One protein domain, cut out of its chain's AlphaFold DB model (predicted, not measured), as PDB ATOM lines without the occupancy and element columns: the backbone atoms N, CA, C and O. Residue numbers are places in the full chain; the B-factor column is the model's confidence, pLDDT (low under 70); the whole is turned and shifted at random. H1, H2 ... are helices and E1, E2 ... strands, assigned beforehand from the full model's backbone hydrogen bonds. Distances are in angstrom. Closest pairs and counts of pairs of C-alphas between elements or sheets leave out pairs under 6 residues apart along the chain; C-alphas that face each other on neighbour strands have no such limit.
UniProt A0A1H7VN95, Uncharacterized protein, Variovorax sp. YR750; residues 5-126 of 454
ATOM      1  N   VAL A   5      13.909  -8.050 -39.136       95.31
ATOM      2  CA  VAL A   5      13.306  -9.380 -39.262       95.31
ATOM      3  C   VAL A   5      14.436 -10.394 -39.280       95.31
ATOM      4  O   VAL A   5      15.344 -10.288 -40.103       95.31
ATOM      5  N   VAL A   6      14.399 -11.363 -38.370       95.88
ATOM      6  CA  VAL A   6      15.359 -12.468 -38.330       95.88
ATOM      7  C   VAL A   6      14.651 -13.757 -38.707       95.88
ATOM      8  O   VAL A   6      13.628 -14.077 -38.116       95.88
ATOM      9  N   VAL A   7      15.189 -14.497 -39.675       95.62
ATOM     10  CA  VAL A   7      14.658 -15.806 -40.080       95.62
ATOM     11  C   VAL A   7      15.647 -16.886 -39.661       95.62
ATOM     12  O   VAL A   7      16.803 -16.869 -40.095       95.62
ATOM     13  N   CYS A   8      15.211 -17.808 -38.810       95.38
ATOM     14  CA  CYS A   8      16.056 -18.859 -38.244       95.38
ATOM     15  C   CYS A   8      15.285 -20.170 -38.040       95.38
ATOM     16  O   CYS A   8      14.068 -20.224 -38.196       95.38
ATOM     17  N   GLU A   9      15.993 -21.234 -37.668       94.56
ATOM     18  CA  GLU A   9      15.347 -22.460 -37.197       94.56
ATOM     19  C   GLU A   9      14.624 -22.223 -35.865       94.56
ATOM     20  O   GLU A   9      15.040 -21.390 -35.053       94.56
ATOM     21  N   GLU A  10      13.566 -22.990 -35.609       93.38
ATOM     22  CA  GLU A  10      12.782 -22.891 -34.372       93.38
ATOM     23  C   GLU A  10      13.635 -23.068 -33.108       93.38
ATOM     24  O   GLU A  10      13.556 -22.259 -32.182       93.38
ATOM     25  N   LYS A  11      14.546 -24.049 -33.119       94.06
ATOM     26  CA  LYS A  11      15.454 -24.349 -31.999       94.06
ATOM     27  C   LYS A  11      16.384 -23.188 -31.608       94.06
ATOM     28  O   LYS A  11      16.906 -23.176 -30.497       94.06
ATOM     29  N   ASP A  12      16.595 -22.220 -32.500       94.44
ATOM     30  CA  ASP A  12      17.511 -21.090 -32.288       94.44
ATOM     31  C   ASP A  12      16.802 -19.805 -31.858       94.44
ATOM     32  O   ASP A  12      17.440 -18.880 -31.344       94.44
ATOM     33  N   ALA A  13      15.488 -19.732 -32.065       93.62
ATOM     34  CA  ALA A  13      14.722 -18.502 -31.932       93.62
ATOM     35  C   ALA A  13      14.806 -17.903 -30.527       93.62
ATOM     36  O   ALA A  13      14.995 -16.696 -30.386       93.62
ATOM     37  N   ALA A  14      14.724 -18.739 -29.488       92.88
ATOM     38  CA  ALA A  14      14.794 -18.291 -28.100       92.88
ATOM     39  C   ALA A  14      16.147 -17.636 -27.774       92.88
ATOM     40  O   ALA A  14      16.187 -16.542 -27.209       92.88
ATOM     41  N   ALA A  15      17.254 -18.258 -28.191       91.88
ATOM     42  CA  ALA A  15      18.599 -17.742 -27.952       91.88
ATOM     43  C   ALA A  15      18.869 -16.453 -28.747       91.88
ATOM     44  O   ALA A  15      19.399 -15.484 -28.200       91.88
ATOM     45  N   ILE A  16      18.449 -16.398 -30.016       92.38
ATOM     46  CA  ILE A  16      18.544 -15.181 -30.837       92.38
ATOM     47  C   ILE A  16      17.706 -14.054 -30.225       92.38
ATOM     48  O   ILE A  16      18.201 -12.931 -30.089       92.38
ATOM     49  N   ARG A  17      16.467 -14.344 -29.802       92.81
ATOM     50  CA  ARG A  17      15.587 -13.371 -29.138       92.81
ATOM     51  C   ARG A  17      16.235 -12.825 -27.881       92.81
ATOM     52  O   ARG A  17      16.261 -11.614 -27.707       92.81
ATOM     53  N   GLN A  18      16.793 -13.689 -27.040       89.44
ATOM     54  CA  GLN A  18      17.471 -13.281 -25.815       89.44
ATOM     55  C   GLN A  18      18.689 -12.390 -26.105       89.44
ATOM     56  O   GLN A  18      18.853 -11.346 -25.467       89.44
ATOM     57  N   ASN A  19      19.507 -12.753 -27.099       88.69
ATOM     58  CA  ASN A  19      20.654 -11.949 -27.518       88.69
ATOM     59  C   ASN A  19      20.216 -10.554 -27.986       88.69
ATOM     60  O   ASN A  19      20.779  -9.560 -27.529       88.69
ATOM     61  N   ILE A  20      19.183 -10.459 -28.829       91.31
ATOM     62  CA  ILE A  20      18.646  -9.173 -29.305       91.31
ATOM     63  C   ILE A  20      18.020  -8.372 -28.155       91.31
ATOM     64  O   ILE A  20      18.332  -7.193 -27.988       91.31
ATOM     65  N   ALA A  21      17.187  -9.004 -27.326       88.94
ATOM     66  CA  ALA A  21      16.496  -8.366 -26.205       88.94
ATOM     67  C   ALA A  21      17.464  -7.735 -25.194       88.94
ATOM     68  O   ALA A  21      17.146  -6.716 -24.593       88.94
ATOM     69  N   SER A  22      18.671  -8.291 -25.046       84.19
ATOM     70  CA  SER A  22      19.706  -7.714 -24.180       84.19
ATOM     71  C   SER A  22      20.277  -6.376 -24.677       84.19
ATOM     72  O   SER A  22      20.919  -5.667 -23.902       84.19
ATOM     73  N   GLN A  23      20.063  -6.029 -25.951       87.06
ATOM     74  CA  GLN A  23      20.633  -4.847 -26.613       87.06
ATOM     75  C   GLN A  23      19.578  -3.799 -26.996       87.06
ATOM     76  O   GLN A  23      19.917  -2.635 -27.237       87.06
ATOM     77  N   VAL A  24      18.312  -4.210 -27.082       89.38
ATOM     78  CA  VAL A  24      17.190  -3.387 -27.548       89.38
ATOM     79  C   VAL A  24      16.421  -2.812 -26.367       89.38
ATOM     80  O   VAL A  24      16.219  -3.473 -25.354       89.38
ATOM     81  N   HIS A  25      15.951  -1.572 -26.501       86.81
ATOM     82  CA  HIS A  25      15.013  -1.013 -25.531       86.81
ATOM     83  C   HIS A  25      13.691  -1.814 -25.563       86.81
ATOM     84  O   HIS A  25      13.086  -1.896 -26.634       86.81
ATOM     85  N   PRO A  26      13.182  -2.352 -24.436       86.00
ATOM     86  CA  PRO A  26      12.026  -3.259 -24.413       86.00
ATOM     87  C   PRO A  26      10.794  -2.757 -25.177       86.00
ATOM     88  O   PRO A  26      10.226  -3.500 -25.971       86.00
ATOM     89  N   SER A  27      10.452  -1.470 -25.046       82.00
ATOM     90  CA  SER A  27       9.341  -0.838 -25.786       82.00
ATOM     91  C   SER A  27       9.441  -0.928 -27.316       82.00
ATOM     92  O   SER A  27       8.439  -0.738 -28.001       82.00
ATOM     93  N   TYR A  28      10.629  -1.186 -27.867       87.44
ATOM     94  CA  TYR A  28      10.868  -1.310 -29.305       87.44
ATOM     95  C   TYR A  28      11.062  -2.756 -29.754       87.44
ATOM     96  O   TYR A  28      10.950  -3.010 -30.951       87.44
ATOM     97  N   LEU A  29      11.312  -3.695 -28.834       89.12
ATOM     98  CA  LEU A  29      11.576  -5.091 -29.175       89.12
ATOM     99  C   LEU A  29      10.393  -5.694 -29.940       89.12
ATOM    100  O   LEU A  29      10.539  -6.014 -31.112       89.12
ATOM    101  N   GLU A  30       9.203  -5.732 -29.343       86.69
ATOM    102  CA  GLU A  30       8.022  -6.327 -29.997       86.69
ATOM    103  C   GLU A  30       7.492  -5.491 -31.177       86.69
ATOM    104  O   GLU A  30       6.784  -5.994 -32.044       86.69
ATOM    105  N   ARG A  31       7.830  -4.195 -31.235       86.88
ATOM    106  CA  ARG A  31       7.368  -3.294 -32.306       86.88
ATOM    107  C   ARG A  31       8.230  -3.373 -33.561       86.88
ATOM    108  O   ARG A  31       7.714  -3.218 -34.666       86.88
ATOM    109  N   PHE A  32       9.540  -3.531 -33.395       91.75
ATOM    110  CA  PHE A  32      10.513  -3.422 -34.479       91.75
ATOM    111  C   PHE A  32      11.273  -4.714 -34.751       91.75
ATOM    112  O   PHE A  32      11.908  -4.780 -35.799       91.75
ATOM    113  N   VAL A  33      11.233  -5.711 -33.868       93.19
ATOM    114  CA  VAL A  33      11.938  -6.983 -34.054       93.19
ATOM    115  C   VAL A  33      10.933  -8.110 -34.253       93.19
ATOM    116  O   VAL A  33      10.123  -8.401 -33.382       93.19
ATOM    117  N   GLU A  34      11.036  -8.788 -35.389       94.50
ATOM    118  CA  GLU A  34      10.321 -10.032 -35.664       94.50
ATOM    119  C   GLU A  34      11.331 -11.177 -35.755       94.50
ATOM    120  O   GLU A  34      12.360 -11.044 -36.420       94.50
ATOM    121  N   ILE A  35      11.023 -12.314 -35.132       94.56
ATOM    122  CA  ILE A  35      11.776 -13.556 -35.325       94.56
ATOM    123  C   ILE A  35      10.835 -14.567 -35.959       94.56
ATOM    124  O   ILE A  35       9.874 -15.006 -35.334       94.56
ATOM    125  N   LEU A  36      11.118 -14.896 -37.213       94.25
ATOM    126  CA  LEU A  36      10.411 -15.892 -37.991       94.25
ATOM    127  C   LEU A  36      11.136 -17.225 -37.884       94.25
ATOM    128  O   LEU A  36      12.311 -17.339 -38.238       94.25
ATOM    129  N   THR A  37      10.413 -18.232 -37.419       93.81
ATOM    130  CA  THR A  37      10.912 -19.598 -37.340       93.81
ATOM    131  C   THR A  37      10.512 -20.389 -38.572       93.81
ATOM    132  O   THR A  37       9.419 -20.229 -39.119       93.81
ATOM    133  N   VAL A  38      11.421 -21.247 -39.017       92.25
ATOM    134  CA  VAL A  38      11.175 -22.214 -40.086       92.25
ATOM    135  C   VAL A  38      11.572 -23.609 -39.629       92.25
ATOM    136  O   VAL A  38      12.477 -23.770 -38.805       92.25
ATOM    137  N   ASN A  39      10.915 -24.616 -40.199       89.50
ATOM    138  CA  ASN A  39      11.290 -26.010 -40.027       89.50
ATOM    139  C   ASN A  39      12.062 -26.485 -41.267       89.50
ATOM    140  O   ASN A  39      11.467 -26.658 -42.327       89.50
ATOM    141  N   LEU A  40      13.372 -26.726 -41.129       87.31
ATOM    142  CA  LEU A  40      14.222 -27.226 -42.220       87.31
ATOM    143  C   LEU A  40      13.958 -28.693 -42.598       87.31
ATOM    144  O   LEU A  40      14.624 -29.222 -43.483       87.31
ATOM    145  N   GLU A  41      12.995 -29.356 -41.980       88.00
ATOM    146  CA  GLU A  41      12.518 -30.670 -42.414       88.00
ATOM    147  C   GLU A  41      11.256 -30.555 -43.283       88.00
ATOM    148  O   GLU A  41      10.868 -31.520 -43.929       88.00
ATOM    149  N   SER A  42      10.638 -29.368 -43.352       83.31
ATOM    150  CA  SER A  42       9.429 -29.111 -44.144       83.31
ATOM    151  C   SER A  42       9.744 -28.599 -45.556       83.31
ATOM    152  O   SER A  42      10.636 -27.757 -45.747       83.31
ATOM    153  N   ASP A  43       8.957 -29.052 -46.535       77.88
ATOM    154  CA  ASP A  43       9.014 -28.653 -47.951       77.88
ATOM    155  C   ASP A  43       8.089 -27.462 -48.294       77.88
ATOM    156  O   ASP A  43       7.833 -27.159 -49.459       77.88
ATOM    157  N   GLU A  44       7.621 -26.719 -47.290       79.50
ATOM    158  CA  GLU A  44       6.764 -25.529 -47.438       79.50
ATOM    159  C   GLU A  44       7.529 -24.281 -47.943       79.50
ATOM    160  O   GLU A  44       7.533 -23.213 -47.324       79.50
ATOM    161  N   HIS A  45       8.215 -24.392 -49.084       75.06
ATOM    162  CA  HIS A  45       9.073 -23.326 -49.617       75.06
ATOM    163  C   HIS A  45       8.323 -22.014 -49.883       75.06
ATOM    164  O   HIS A  45       8.772 -20.931 -49.494       75.06
ATOM    165  N   THR A  46       7.172 -22.117 -50.539       74.44
ATOM    166  CA  THR A  46       6.345 -20.975 -50.934       74.44
ATOM    167  C   THR A  46       5.790 -20.233 -49.715       74.44
ATOM    168  O   THR A  46       5.820 -19.001 -49.671       74.44
ATOM    169  N   ASP A  47       5.387 -20.963 -48.675       84.19
ATOM    170  CA  ASP A  47       4.799 -20.381 -47.465       84.19
ATOM    171  C   ASP A  47       5.841 -19.666 -46.601       84.19
ATOM    172  O   ASP A  47       5.556 -18.637 -45.983       84.19
ATOM    173  N   VAL A  48       7.082 -20.163 -46.562       83.12
ATOM    174  CA  VAL A  48       8.198 -19.446 -45.927       83.12
ATOM    175  C   VAL A  48       8.441 -18.110 -46.629       83.12
ATOM    176  O   VAL A  48       8.512 -17.075 -45.963       83.12
ATOM    177  N   LEU A  49       8.520 -18.108 -47.962       82.94
ATOM    178  CA  LEU A  49       8.758 -16.890 -48.733       82.94
ATOM    179  C   LEU A  49       7.643 -15.854 -48.525       82.94
ATOM    180  O   LEU A  49       7.943 -14.691 -48.245       82.94
ATOM    181  N   TYR A  50       6.372 -16.263 -48.602       86.44
ATOM    182  CA  TYR A  50       5.244 -15.353 -48.383       86.44
ATOM    183  C   TYR A  50       5.223 -14.771 -46.970       86.44
ATOM    184  O   TYR A  50       5.030 -13.563 -46.822       86.44
ATOM    185  N   ARG A  51       5.494 -15.579 -45.936       86.81
ATOM    186  CA  ARG A  51       5.605 -15.083 -44.553       86.81
ATOM    187  C   ARG A  51       6.713 -14.044 -44.408       86.81
ATOM    188  O   ARG A  51       6.505 -13.015 -43.768       86.81
ATOM    189  N   VAL A  52       7.879 -14.279 -45.013       85.12
ATOM    190  CA  VAL A  52       8.995 -13.322 -44.967       85.12
ATOM    191  C   VAL A  52       8.629 -12.016 -45.675       85.12
ATOM    192  O   VAL A  52       8.875 -10.942 -45.120       85.12
ATOM    193  N   ILE A  53       8.008 -12.084 -46.856       85.50
ATOM    194  CA  ILE A  53       7.557 -10.897 -47.600       85.50
ATOM    195  C   ILE A  53       6.508 -10.116 -46.799       85.50
ATOM    196  O   ILE A  53       6.666  -8.908 -46.627       85.50
ATOM    197  N   ASP A  54       5.481 -10.777 -46.254       88.00
ATOM    198  CA  ASP A  54       4.447 -10.110 -45.445       88.00
ATOM    199  C   ASP A  54       5.059  -9.372 -44.246       88.00
ATOM    200  O   ASP A  54       4.787  -8.192 -44.017       88.00
ATOM    201  N   LYS A  55       5.966 -10.022 -43.509       85.06
ATOM    202  CA  LYS A  55       6.580  -9.429 -42.310       85.06
ATOM    203  C   LYS A  55       7.626  -8.360 -42.598       85.06
ATOM    204  O   LYS A  55       7.957  -7.585 -41.697       85.06
ATOM    205  N   THR A  56       8.147  -8.311 -43.819       81.62
ATOM    206  CA  THR A  56       9.054  -7.257 -44.296       81.62
ATOM    207  C   THR A  56       8.322  -6.187 -45.111       81.62
ATOM    208  O   THR A  56       8.945  -5.227 -45.562       81.62
ATOM    209  N   ALA A  57       6.999  -6.290 -45.267       80.50
ATOM    210  CA  ALA A  57       6.231  -5.303 -46.003       80.50
ATOM    211  C   ALA A  57       6.335  -3.915 -45.336       80.50
ATOM    212  O   ALA A  57       6.159  -3.805 -44.117       80.50
ATOM    213  N   PRO A  58       6.525  -2.825 -46.109       75.56
ATOM    214  CA  PRO A  58       6.612  -1.468 -45.567       75.56
ATOM    215  C   PRO A  58       5.411  -1.059 -44.703       75.56
ATOM    216  O   PRO A  58       5.563  -0.270 -43.776       75.56
ATOM    217  N   ALA A  59       4.225  -1.618 -44.973       67.81
ATOM    218  CA  ALA A  59       3.008  -1.383 -44.191       67.81
ATOM    219  C   ALA A  59       3.085  -1.930 -42.753       67.81
ATOM    220  O   ALA A  59       2.343  -1.483 -41.883       67.81
ATOM    221  N   LYS A  60       3.985  -2.884 -42.488       75.19
ATOM    222  CA  LYS A  60       4.261  -3.414 -41.146       75.19
ATOM    223  C   LYS A  60       5.363  -2.625 -40.432       75.19
ATOM    224  O   LYS A  60       5.664  -2.917 -39.272       75.19
ATOM    225  N   THR A  61       5.999  -1.656 -41.092       73.81
ATOM    226  CA  THR A  61       7.008  -0.809 -40.456       73.81
ATOM    227  C   THR A  61       6.319   0.194 -39.526       73.81
ATOM    228  O   THR A  61       5.399   0.887 -39.964       73.81
ATOM    229  N   PRO A  62       6.734   0.302 -38.249       74.50
ATOM    230  CA  PRO A  62       6.081   1.212 -37.315       74.50
ATOM    231  C   PRO A  62       6.127   2.672 -37.799       74.50
ATOM    232  O   PRO A  62       7.143   3.083 -38.366       74.50
ATOM    233  N   PRO A  63       5.095   3.495 -37.516       70.88
ATOM    234  CA  PRO A  63       5.055   4.904 -37.930       70.88
ATOM    235  C   PRO A  63       6.248   5.742 -37.447       70.88
ATOM    236  O   PRO A  63       6.595   6.741 -38.063       70.88
ATOM    237  N   THR A  64       6.893   5.317 -36.360       70.56
ATOM    238  CA  THR A  64       8.064   5.966 -35.756       70.56
ATOM    239  C   THR A  64       9.399   5.549 -36.391       70.56
ATOM    240  O   THR A  64      10.467   5.938 -35.919       70.56
ATOM    241  N   ALA A  65       9.387   4.729 -37.446       75.31
ATOM    242  CA  ALA A  65      10.601   4.352 -38.157       75.31
ATOM    243  C   ALA A  65      11.172   5.536 -38.952       75.31
ATOM    244  O   ALA A  65      10.448   6.266 -39.622       75.31
ATOM    245  N   SER A  66      12.499   5.685 -38.939       78.38
ATOM    246  CA  SER A  66      13.182   6.724 -39.730       78.38
ATOM    247  C   SER A  66      13.376   6.307 -41.187       78.38
ATOM    248  O   SER A  66      13.685   7.133 -42.035       78.38
ATOM    249  N   THR A  67      13.233   5.014 -41.475       82.19
ATOM    250  CA  THR A  67      13.204   4.460 -42.827       82.19
ATOM    251  C   THR A  67      12.192   3.329 -42.871       82.19
ATOM    252  O   THR A  67      12.036   2.573 -41.908       82.19
ATOM    253  N   ARG A  68      11.493   3.227 -44.003       81.50
ATOM    254  CA  ARG A  68      10.519   2.165 -44.251       81.50
ATOM    255  C   ARG A  68      11.159   0.858 -44.709       81.50
ATOM    256  O   ARG A  68      10.477  -0.160 -44.680       81.50
ATOM    257  N   GLU A  69      12.439   0.885 -45.082       89.00
ATOM    258  CA  GLU A  69      13.195  -0.279 -45.541       89.00
ATOM    259  C   GLU A  69      13.655  -1.135 -44.340       89.00
ATOM    260  O   GLU A  69      14.524  -0.692 -43.569       89.00
ATOM    261  N   PRO A  70      13.126  -2.357 -44.148       91.38
ATOM    262  CA  PRO A  70      13.557  -3.231 -43.063       91.38
ATOM    263  C   PRO A  70      14.952  -3.816 -43.323       91.38
ATOM    264  O   PRO A  70      15.409  -3.902 -44.465       91.38
ATOM    265  N   ILE A  71      15.615  -4.254 -42.254       93.88
ATOM    266  CA  ILE A  71      16.756  -5.171 -42.335       93.88
ATOM    267  C   ILE A  71      16.220  -6.588 -42.162       93.88
ATOM    268  O   ILE A  71      15.601  -6.903 -41.144       93.88
ATOM    269  N   LEU A  72      16.472  -7.437 -43.151       95.00
ATOM    270  CA  LEU A  72      16.183  -8.861 -43.101       95.00
ATOM    271  C   LEU A  72      17.493  -9.625 -42.915       95.00
ATOM    272  O   LEU A  72      18.354  -9.617 -43.794       95.00
ATOM    273  N   CYS A  73      17.624 -10.306 -41.782       95.75
ATOM    274  CA  CYS A  73      18.745 -11.181 -41.485       95.75
ATOM    275  C   CYS A  73      18.293 -12.640 -41.534       95.75
ATOM    276  O   CYS A  73      17.455 -13.066 -40.743       95.75
ATOM    277  N   VAL A  74      18.877 -13.431 -42.424       95.44
ATOM    278  CA  VAL A  74      18.542 -14.849 -42.591       95.44
ATOM    279  C   VAL A  74      19.713 -15.710 -42.119       95.44
ATOM    280  O   VAL A  74      20.871 -15.446 -42.459       95.44
ATOM    281  N   ALA A  75      19.430 -16.745 -41.325       94.75
ATOM    282  CA  ALA A  75      20.407 -17.794 -41.054       94.75
ATOM    283  C   ALA A  75      20.771 -18.484 -42.379       94.75
ATOM    284  O   ALA A  75      19.888 -18.926 -43.110       94.75
ATOM    285  N   ARG A  76      22.058 -18.548 -42.724       94.56
ATOM    286  CA  ARG A  76      22.540 -18.990 -44.047       94.56
ATOM    287  C   ARG A  76      21.961 -20.343 -44.468       94.56
ATOM    288  O   ARG A  76      21.642 -20.539 -45.632       94.56
ATOM    289  N   GLU A  77      21.804 -21.251 -43.517       92.25
ATOM    290  CA  GLU A  77      21.238 -22.587 -43.689       92.25
ATOM    291  C   GLU A  77      19.778 -22.525 -44.179       92.25
ATOM    292  O   GLU A  77      19.395 -23.230 -45.112       92.25
ATOM    293  N   VAL A  78      18.989 -21.601 -43.622       91.25
ATOM    294  CA  VAL A  78      17.617 -21.296 -44.058       91.25
ATOM    295  C   VAL A  78      17.618 -20.667 -45.450       91.25
ATOM    296  O   VAL A  78      16.864 -21.089 -46.327       91.25
ATOM    297  N   GLY A  79      18.476 -19.665 -45.664       90.81
ATOM    298  CA  GLY A  79      18.582 -18.956 -46.939       90.81
ATOM    299  C   GLY A  79      18.937 -19.889 -48.098       90.81
ATOM    300  O   GLY A  79      18.341 -19.777 -49.171       90.81
ATOM    301  N   ALA A  80      19.840 -20.842 -47.851       90.62
ATOM    302  CA  ALA A  80      20.253 -21.863 -48.806       90.62
ATOM    303  C   ALA A  80      19.132 -22.862 -49.123       90.62
ATOM    304  O   ALA A  80      18.882 -23.109 -50.300       90.62
ATOM    305  N   LYS A  81      18.422 -23.392 -48.112       89.88
ATOM    306  CA  LYS A  81      17.313 -24.335 -48.344       89.88
ATOM    307  C   LYS A  81      16.207 -23.699 -49.180       89.88
ATOM    308  O   LYS A  81      15.741 -24.296 -50.140       89.88
ATOM    309  N   TYR A  82      15.789 -22.488 -48.826       87.88
ATOM    310  CA  TYR A  82      14.612 -21.852 -49.423       87.88
ATOM    311  C   TYR A  82      14.927 -20.881 -50.572       87.88
ATOM    312  O   TYR A  82      14.022 -20.200 -51.046       87.88
ATOM    313  N   PHE A  83      16.183 -20.797 -51.026       88.88
ATOM    314  CA  PHE A  83      16.624 -19.898 -52.108       88.88
ATOM    315  C   PHE A  83      16.196 -18.428 -51.907       88.88
ATOM    316  O   PHE A  83      15.836 -17.715 -52.850       88.88
ATOM    317  N   LEU A  84      16.232 -17.953 -50.657       87.88
ATOM    318  CA  LEU A  84      15.700 -16.634 -50.296       87.88
ATOM    319  C   LEU A  84      16.537 -15.487 -50.876       87.88
ATOM    320  O   LEU A  84      15.984 -14.468 -51.282       87.88
ATOM    321  N   GLY A  85      17.858 -15.653 -50.969       86.69
ATOM    322  CA  GLY A  85      18.767 -14.570 -51.346       86.69
ATOM    323  C   GLY A  85      18.597 -14.046 -52.774       86.69
ATOM    324  O   GLY A  85      18.720 -12.844 -52.997       86.69
ATOM    325  N   SER A  86      18.301 -14.899 -53.757       85.81
ATOM    326  CA  SER A  86      18.050 -14.454 -55.142       85.81
ATOM    327  C   SER A  86      16.676 -13.794 -55.290       85.81
ATOM    328  O   SER A  86      16.513 -12.859 -56.078       85.81
ATOM    329  N   THR A  87      15.701 -14.255 -54.509       85.88
ATOM    330  CA  THR A  87      14.309 -13.808 -54.580       85.88
ATOM    331  C   THR A  87      14.099 -12.487 -53.845       85.88
ATOM    332  O   THR A  87      13.507 -11.557 -54.392       85.88
ATOM    333  N   LEU A  88      14.632 -12.364 -52.628       88.25
ATOM    334  CA  LEU A  88      14.358 -11.234 -51.738       88.25
ATOM    335  C   LEU A  88      15.142  -9.965 -52.086       88.25
ATOM    336  O   LEU A  88      14.693  -8.871 -51.756       88.25
ATOM    337  N   LYS A  89      16.241 -10.075 -52.843       86.19
ATOM    338  CA  LYS A  89      16.981  -8.914 -53.380       86.19
ATOM    339  C   LYS A  89      16.155  -8.023 -54.314       86.19
ATOM    340  O   LYS A  89      16.569  -6.907 -54.598       86.19
ATOM    341  N   LYS A  90      15.015  -8.513 -54.814       87.56
ATOM    342  CA  LYS A  90      14.097  -7.747 -55.674       87.56
ATOM    343  C   LYS A  90      13.158  -6.830 -54.882       87.56
ATOM    344  O   LYS A  90      12.466  -6.014 -55.483       87.56
ATOM    345  N   PHE A  91      13.102  -6.981 -53.561       87.56
ATOM    346  CA  PHE A  91      12.230  -6.205 -52.685       87.56
ATOM    347  C   PHE A  91      12.996  -5.023 -52.076       87.56
ATOM    348  O   PHE A  91      14.216  -5.105 -51.923       87.56
ATOM    349  N   PRO A  92      12.309  -3.929 -51.700       88.00
ATOM    350  CA  PRO A  92      12.930  -2.779 -51.049       88.00
ATOM    351  C   PRO A  92      13.254  -3.106 -49.582       88.00
ATOM    352  O   PRO A  92      12.558  -2.670 -48.663       88.00
ATOM    353  N   LEU A  93      14.287  -3.924 -49.372       91.31
ATOM    354  CA  LEU A  93      14.807  -4.338 -48.070       91.31
ATOM    355  C   LEU A  93      16.335  -4.473 -48.099       91.31
ATOM    356  O   LEU A  93      16.932  -4.755 -49.139       91.31
ATOM    357  N   THR A  94      16.968  -4.357 -46.930       92.81
ATOM    358  CA  THR A  94      18.389  -4.680 -46.770       92.81
ATOM    359  C   THR A  94      18.511  -6.152 -46.393       92.81
ATOM    360  O   THR A  94      18.160  -6.541 -45.279       92.81
ATOM    361  N   TYR A  95      19.000  -6.973 -47.323       93.44
ATOM    362  CA  TYR A  95      19.166  -8.416 -47.136       93.44
ATOM    363  C   TYR A  95      20.554  -8.771 -46.593       93.44
ATOM    364  O   TYR A  95      21.569  -8.368 -47.166       93.44
ATOM    365  N   MET A  96      20.609  -9.575 -45.532       94.38
ATOM    366  CA  MET A  96      21.848 -10.070 -44.931       94.38
ATOM    367  C   MET A  96      21.751 -11.567 -44.627       94.38
ATOM    368  O   MET A  96      20.731 -12.045 -44.137       94.38
ATOM    369  N   GLU A  97      22.844 -12.298 -44.850       93.56
ATOM    370  CA  GLU A  97      22.968 -13.712 -44.486       93.56
ATOM    371  C   GLU A  97      24.161 -13.947 -43.568       93.56
ATOM    372  O   GLU A  97      25.298 -13.564 -43.867       93.56
ATOM    373  N   HIS A  98      23.920 -14.659 -42.471       94.12
ATOM    374  CA  HIS A  98      24.959 -15.023 -41.513       94.12
ATOM    375  C   HIS A  98      24.834 -16.486 -41.115       94.12
ATOM    376  O   HIS A  98      23.735 -17.021 -41.021       94.12
ATOM    377  N   ALA A  99      25.971 -17.140 -40.877       91.88
ATOM    378  CA  ALA A  99      25.964 -18.498 -40.341       91.88
ATOM    379  C   ALA A  99      25.247 -18.522 -38.985       91.88
ATOM    380  O   ALA A  99      25.464 -17.619 -38.165       91.88
ATOM    381  N   ARG A 100      24.463 -19.571 -38.720       90.56
ATOM    382  CA  ARG A 100      23.743 -19.776 -37.451       90.56
ATOM    383  C   ARG A 100      24.617 -19.511 -36.223       90.56
ATOM    384  O   ARG A 100      24.249 -18.741 -35.337       90.56
ATOM    385  N   ALA A 101      25.821 -20.083 -36.208       90.12
ATOM    386  CA  ALA A 101      26.767 -19.944 -35.101       90.12
ATOM    387  C   ALA A 101      27.145 -18.481 -34.799       90.12
ATOM    388  O   ALA A 101      27.417 -18.144 -33.652       90.12
ATOM    389  N   ILE A 102      27.146 -17.601 -35.806       89.31
ATOM    390  CA  ILE A 102      27.473 -16.178 -35.649       89.31
ATOM    391  C   ILE A 102      26.307 -15.412 -35.010       89.31
ATOM    392  O   ILE A 102      26.545 -14.533 -34.184       89.31
ATOM    393  N   LEU A 103      25.061 -15.746 -35.362       87.00
ATOM    394  CA  LEU A 103      23.860 -15.114 -34.797       87.00
ATOM    395  C   LEU A 103      23.625 -15.516 -33.335       87.00
ATOM    396  O   LEU A 103      23.162 -14.705 -32.532       87.00
ATOM    397  N   LEU A 104      23.987 -16.749 -32.983       89.50
ATOM    398  CA  LEU A 104      23.888 -17.272 -31.618       89.50
ATOM    399  C   LEU A 104      25.009 -16.781 -30.694       89.50
ATOM    400  O   LEU A 104      24.866 -16.829 -29.472       89.50
ATOM    401  N   ARG A 105      26.130 -16.320 -31.256       87.81
ATOM    402  CA  ARG A 105      27.303 -15.926 -30.475       87.81
ATOM    403  C   ARG A 105      27.020 -14.651 -29.676       87.81
ATOM    404  O   ARG A 105      26.740 -13.605 -30.257       87.81
ATOM    405  N   SER A 106      27.167 -14.719 -28.355       80.81
ATOM    406  CA  SER A 106      27.206 -13.531 -27.495       80.81
ATOM    407  C   SER A 106      28.490 -12.728 -27.730       80.81
ATOM    408  O   SER A 106      29.470 -13.259 -28.260       80.81
ATOM    409  N   SER A 107      28.514 -11.458 -27.315       76.94
ATOM    410  CA  SER A 107      29.714 -10.618 -27.438       76.94
ATOM    411  C   SER A 107      30.913 -11.311 -26.779       76.94
ATOM    412  O   SER A 107      30.775 -11.991 -25.755       76.94
ATOM    413  N   ASP A 108      32.078 -11.233 -27.423       70.31
ATOM    414  CA  ASP A 108      33.242 -11.999 -26.991       70.31
ATOM    415  C   ASP A 108      33.965 -11.336 -25.805       70.31
ATOM    416  O   ASP A 108      33.770 -10.163 -25.485       70.31
ATOM    417  N   LYS A 109      34.851 -12.091 -25.143       60.69
ATOM    418  CA  LYS A 109      35.677 -11.564 -24.040       60.69
ATOM    419  C   LYS A 109      36.641 -10.451 -24.481       60.69
ATOM    420  O   LYS A 109      37.215  -9.792 -23.621       60.69
ATOM    421  N   LYS A 110      36.849 -10.266 -25.791       69.50
ATOM    422  CA  LYS A 110      37.721  -9.235 -26.372       69.50
ATOM    423  C   LYS A 110      36.959  -7.939 -26.684       69.50
ATOM    424  O   LYS A 110      37.565  -7.004 -27.200       69.50
ATOM    425  N   GLY A 111      35.668  -7.867 -26.352       70.75
ATOM    426  CA  GLY A 111      34.845  -6.673 -26.528       70.75
ATOM    427  C   GLY A 111      34.369  -6.446 -27.963       70.75
ATOM    428  O   GLY A 111      33.886  -5.355 -28.262       70.75
ATOM    429  N   GLN A 112      34.489  -7.433 -28.858       79.88
ATOM    430  CA  GLN A 112      33.880  -7.323 -30.179       79.88
ATOM    431  C   GLN A 112      32.356  -7.477 -30.067       79.88
ATOM    432  O   GLN A 112      31.879  -8.428 -29.429       79.88
ATOM    433  N   PRO A 113      31.582  -6.571 -30.694       84.06
ATOM    434  CA  PRO A 113      30.132  -6.637 -30.646       84.06
ATOM    435  C   PRO A 113      29.647  -7.909 -31.340       84.06
ATOM    436  O   PRO A 113      30.094  -8.230 -32.449       84.06
ATOM    437  N   SER A 114      28.717  -8.622 -30.699       89.06
ATOM    438  CA  SER A 114      28.039  -9.763 -31.322       89.06
ATOM    439  C   SER A 114      27.347  -9.355 -32.620       89.06
ATOM    440  O   SER A 114      27.041  -8.180 -32.848       89.06
ATOM    441  N   LYS A 115      27.029 -10.328 -33.482       91.56
ATOM    442  CA  LYS A 115      26.302  -9.992 -34.707       91.56
ATOM    443  C   LYS A 115      24.892  -9.474 -34.419       91.56
ATOM    444  O   LYS A 115      24.443  -8.557 -35.099       91.56
ATOM    445  N   ALA A 116      24.237  -9.997 -33.381       89.19
ATOM    446  CA  ALA A 116      22.967  -9.466 -32.895       89.19
ATOM    447  C   ALA A 116      23.095  -7.988 -32.486       89.19
ATOM    448  O   ALA A 116      22.284  -7.168 -32.904       89.19
ATOM    449  N   GLU A 117      24.149  -7.624 -31.749       89.94
ATOM    450  CA  GLU A 117      24.410  -6.232 -31.363       89.94
ATOM    451  C   GLU A 117      24.641  -5.324 -32.582       89.94
ATOM    452  O   GLU A 117      24.096  -4.221 -32.638       89.94
ATOM    453  N   GLN A 118      25.402  -5.786 -33.579       92.12
ATOM    454  CA  GLN A 118      25.597  -5.042 -34.827       92.12
ATOM    455  C   GLN A 118      24.273  -4.826 -35.567       92.12
ATOM    456  O   GLN A 118      23.969  -3.697 -35.925       92.12
ATOM    457  N   LEU A 119      23.450  -5.868 -35.730       93.44
ATOM    458  CA  LEU A 119      22.140  -5.755 -36.388       93.44
ATOM    459  C   LEU A 119      21.228  -4.761 -35.658       93.44
ATOM    460  O   LEU A 119      20.610  -3.901 -36.279       93.44
ATOM    461  N   VAL A 120      21.185  -4.834 -34.326       93.00
ATOM    462  CA  VAL A 120      20.438  -3.885 -33.489       93.00
ATOM    463  C   VAL A 120      20.942  -2.454 -33.689       93.00
ATOM    464  O   VAL A 120      20.138  -1.523 -33.789       93.00
ATOM    465  N   ARG A 121      22.262  -2.266 -33.788       91.81
ATOM    466  CA  ARG A 121      22.892  -0.969 -34.060       91.81
ATOM    467  C   ARG A 121      22.552  -0.440 -35.450       91.81
ATOM    468  O   ARG A 121      22.149   0.716 -35.551       91.81
ATOM    469  N   ASP A 122      22.630  -1.279 -36.477       91.88
ATOM    470  CA  ASP A 122      22.320  -0.935 -37.870       91.88
ATOM    471  C   ASP A 122      20.834  -0.572 -38.048       91.88
ATOM    472  O   ASP A 122      20.473   0.292 -38.851       91.88
ATOM    473  N   CYS A 123      19.954  -1.170 -37.241       90.94
ATOM    474  CA  CYS A 123      18.544  -0.790 -37.165       90.94
ATOM    475  C   CYS A 123      18.292   0.475 -36.322       90.94
ATOM    476  O   CYS A 123      17.169   0.987 -36.305       90.94
ATOM    477  N   GLY A 124      19.293   0.994 -35.606       90.31
ATOM    478  CA  GLY A 124      19.122   2.081 -34.642       90.31
ATOM    479  C   GLY A 124      18.207   1.705 -33.472       90.31
ATOM    480  O   GLY A 124      17.515   2.569 -32.946       90.31
ATOM    481  N   LEU A 125      18.160   0.423 -33.102       91.25
ATOM    482  CA  LEU A 125      17.304  -0.127 -32.043       91.25
ATOM    483  C   LEU A 125      18.043  -0.311 -30.715       91.25
ATOM    484  O   LEU A 125      17.508  -0.929 -29.798       91.25
ATOM    485  N   THR A 126      19.273   0.197 -30.599       92.00
ATOM    486  CA  THR A 126      20.039   0.112 -29.350       92.00
ATOM    487  C   THR A 126      19.252   0.724 -28.198       92.00
ATOM    488  O   THR A 126      18.467   1.655 -28.399       92.00
TER     489      THR A 126
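This is residues 5 to 126 of the 454 residues of an uncharacterized protein of Variovorax sp. YR750 (UniProt A0A1H7VN95). A sheet of four parallel strands, in the order E2 E1 E3 E4, forms the middle layer of three, with H1, H6 and H7 over one face and H3 and H4 over the other. H5 only grazes the sheet, and H2 is not on it. The printed part has 122 residues, with seven named helices and four named strands in the order E1 H1 H2 E2 H3 E3 H4 H5 E4 H6 H7, of mixed class. It is compact and rounded, with a radius of gyration of the C-alphas of 13.9 A and spans of 39 by 33 by 21 A.

E1, residues 5 to 9, is an inner strand; the edge strand E2, residues 33 to 38, is its parallel neighbour, with N 6 and O 34 within hydrogen-bond range at 2.8 A. Between them come H1, residues 10 to 21, on the sheet at a height of 8.7 A, and H2, residues 26 to 32, close but not clearly touching H1, the closest C-alphas being those of Ala 21 and Leu 29, 6.6 A. These four make a strand-helix-strand unit, parallel neighbour strands joined through helices, with a right-handed crossover. H3, residues 45 to 56, is on the opposite face from H1 at a height of 9.5 A. E2, H3 and E3, residues 71 to 75, make a right-handed split unit, with E1 between the strands; N 5 and O 71 are within hydrogen-bond range at 2.9 A. H4, residues 76 to 82, stands up from the sheet on H3's face and only just touches residues 45 to 49 of H3, with 3 pairs of C-alphas within 8 A, the closest being His 45 and Tyr 82, 5.7 A. H5, residues 84 to 88, only grazes the sheet; E4, residues 94 to 98, is the other edge strand, with N 72 and O 94 within hydrogen-bond range at 2.9 A, and E3, H4, H5 and E4 make another right-handed unit. H6, residues 100 to 104, is on H1's face and touches H1, closest at the C-alphas of Ile 16 and Leu 104, 5.8 A. H7, residues 115 to 122, on that face too, touches residues 16 to 20 of H1, closest at the C-alphas of Ile 20 and Ala 116, 5.6 A, the same way at a steep tilt of 52 degrees. Every O i to N i+4 pair is within hydrogen-bond range in H3, H4, H5, H6 and H7; H1 has 6 of 8, and H2 has 1 of 3 beside 2 of 4 O i to N i+3 pairs.

E1 begins at C-alpha 5, (13.306, -9.380, -39.262). H1 measures 17.1 A, H3 16.9 A and E2 16.4 A. H7 ends at C-alpha 122, (22.320, -0.935, -37.870).

The C-alphas farthest apart, of Thr 46 and Lys 110, are 41.5 A apart. The printed part has no cut; the link from H3 to E3, residues 57 to 70, is long. The pLDDT is under 70 at residue 59 and residues 109 to 110.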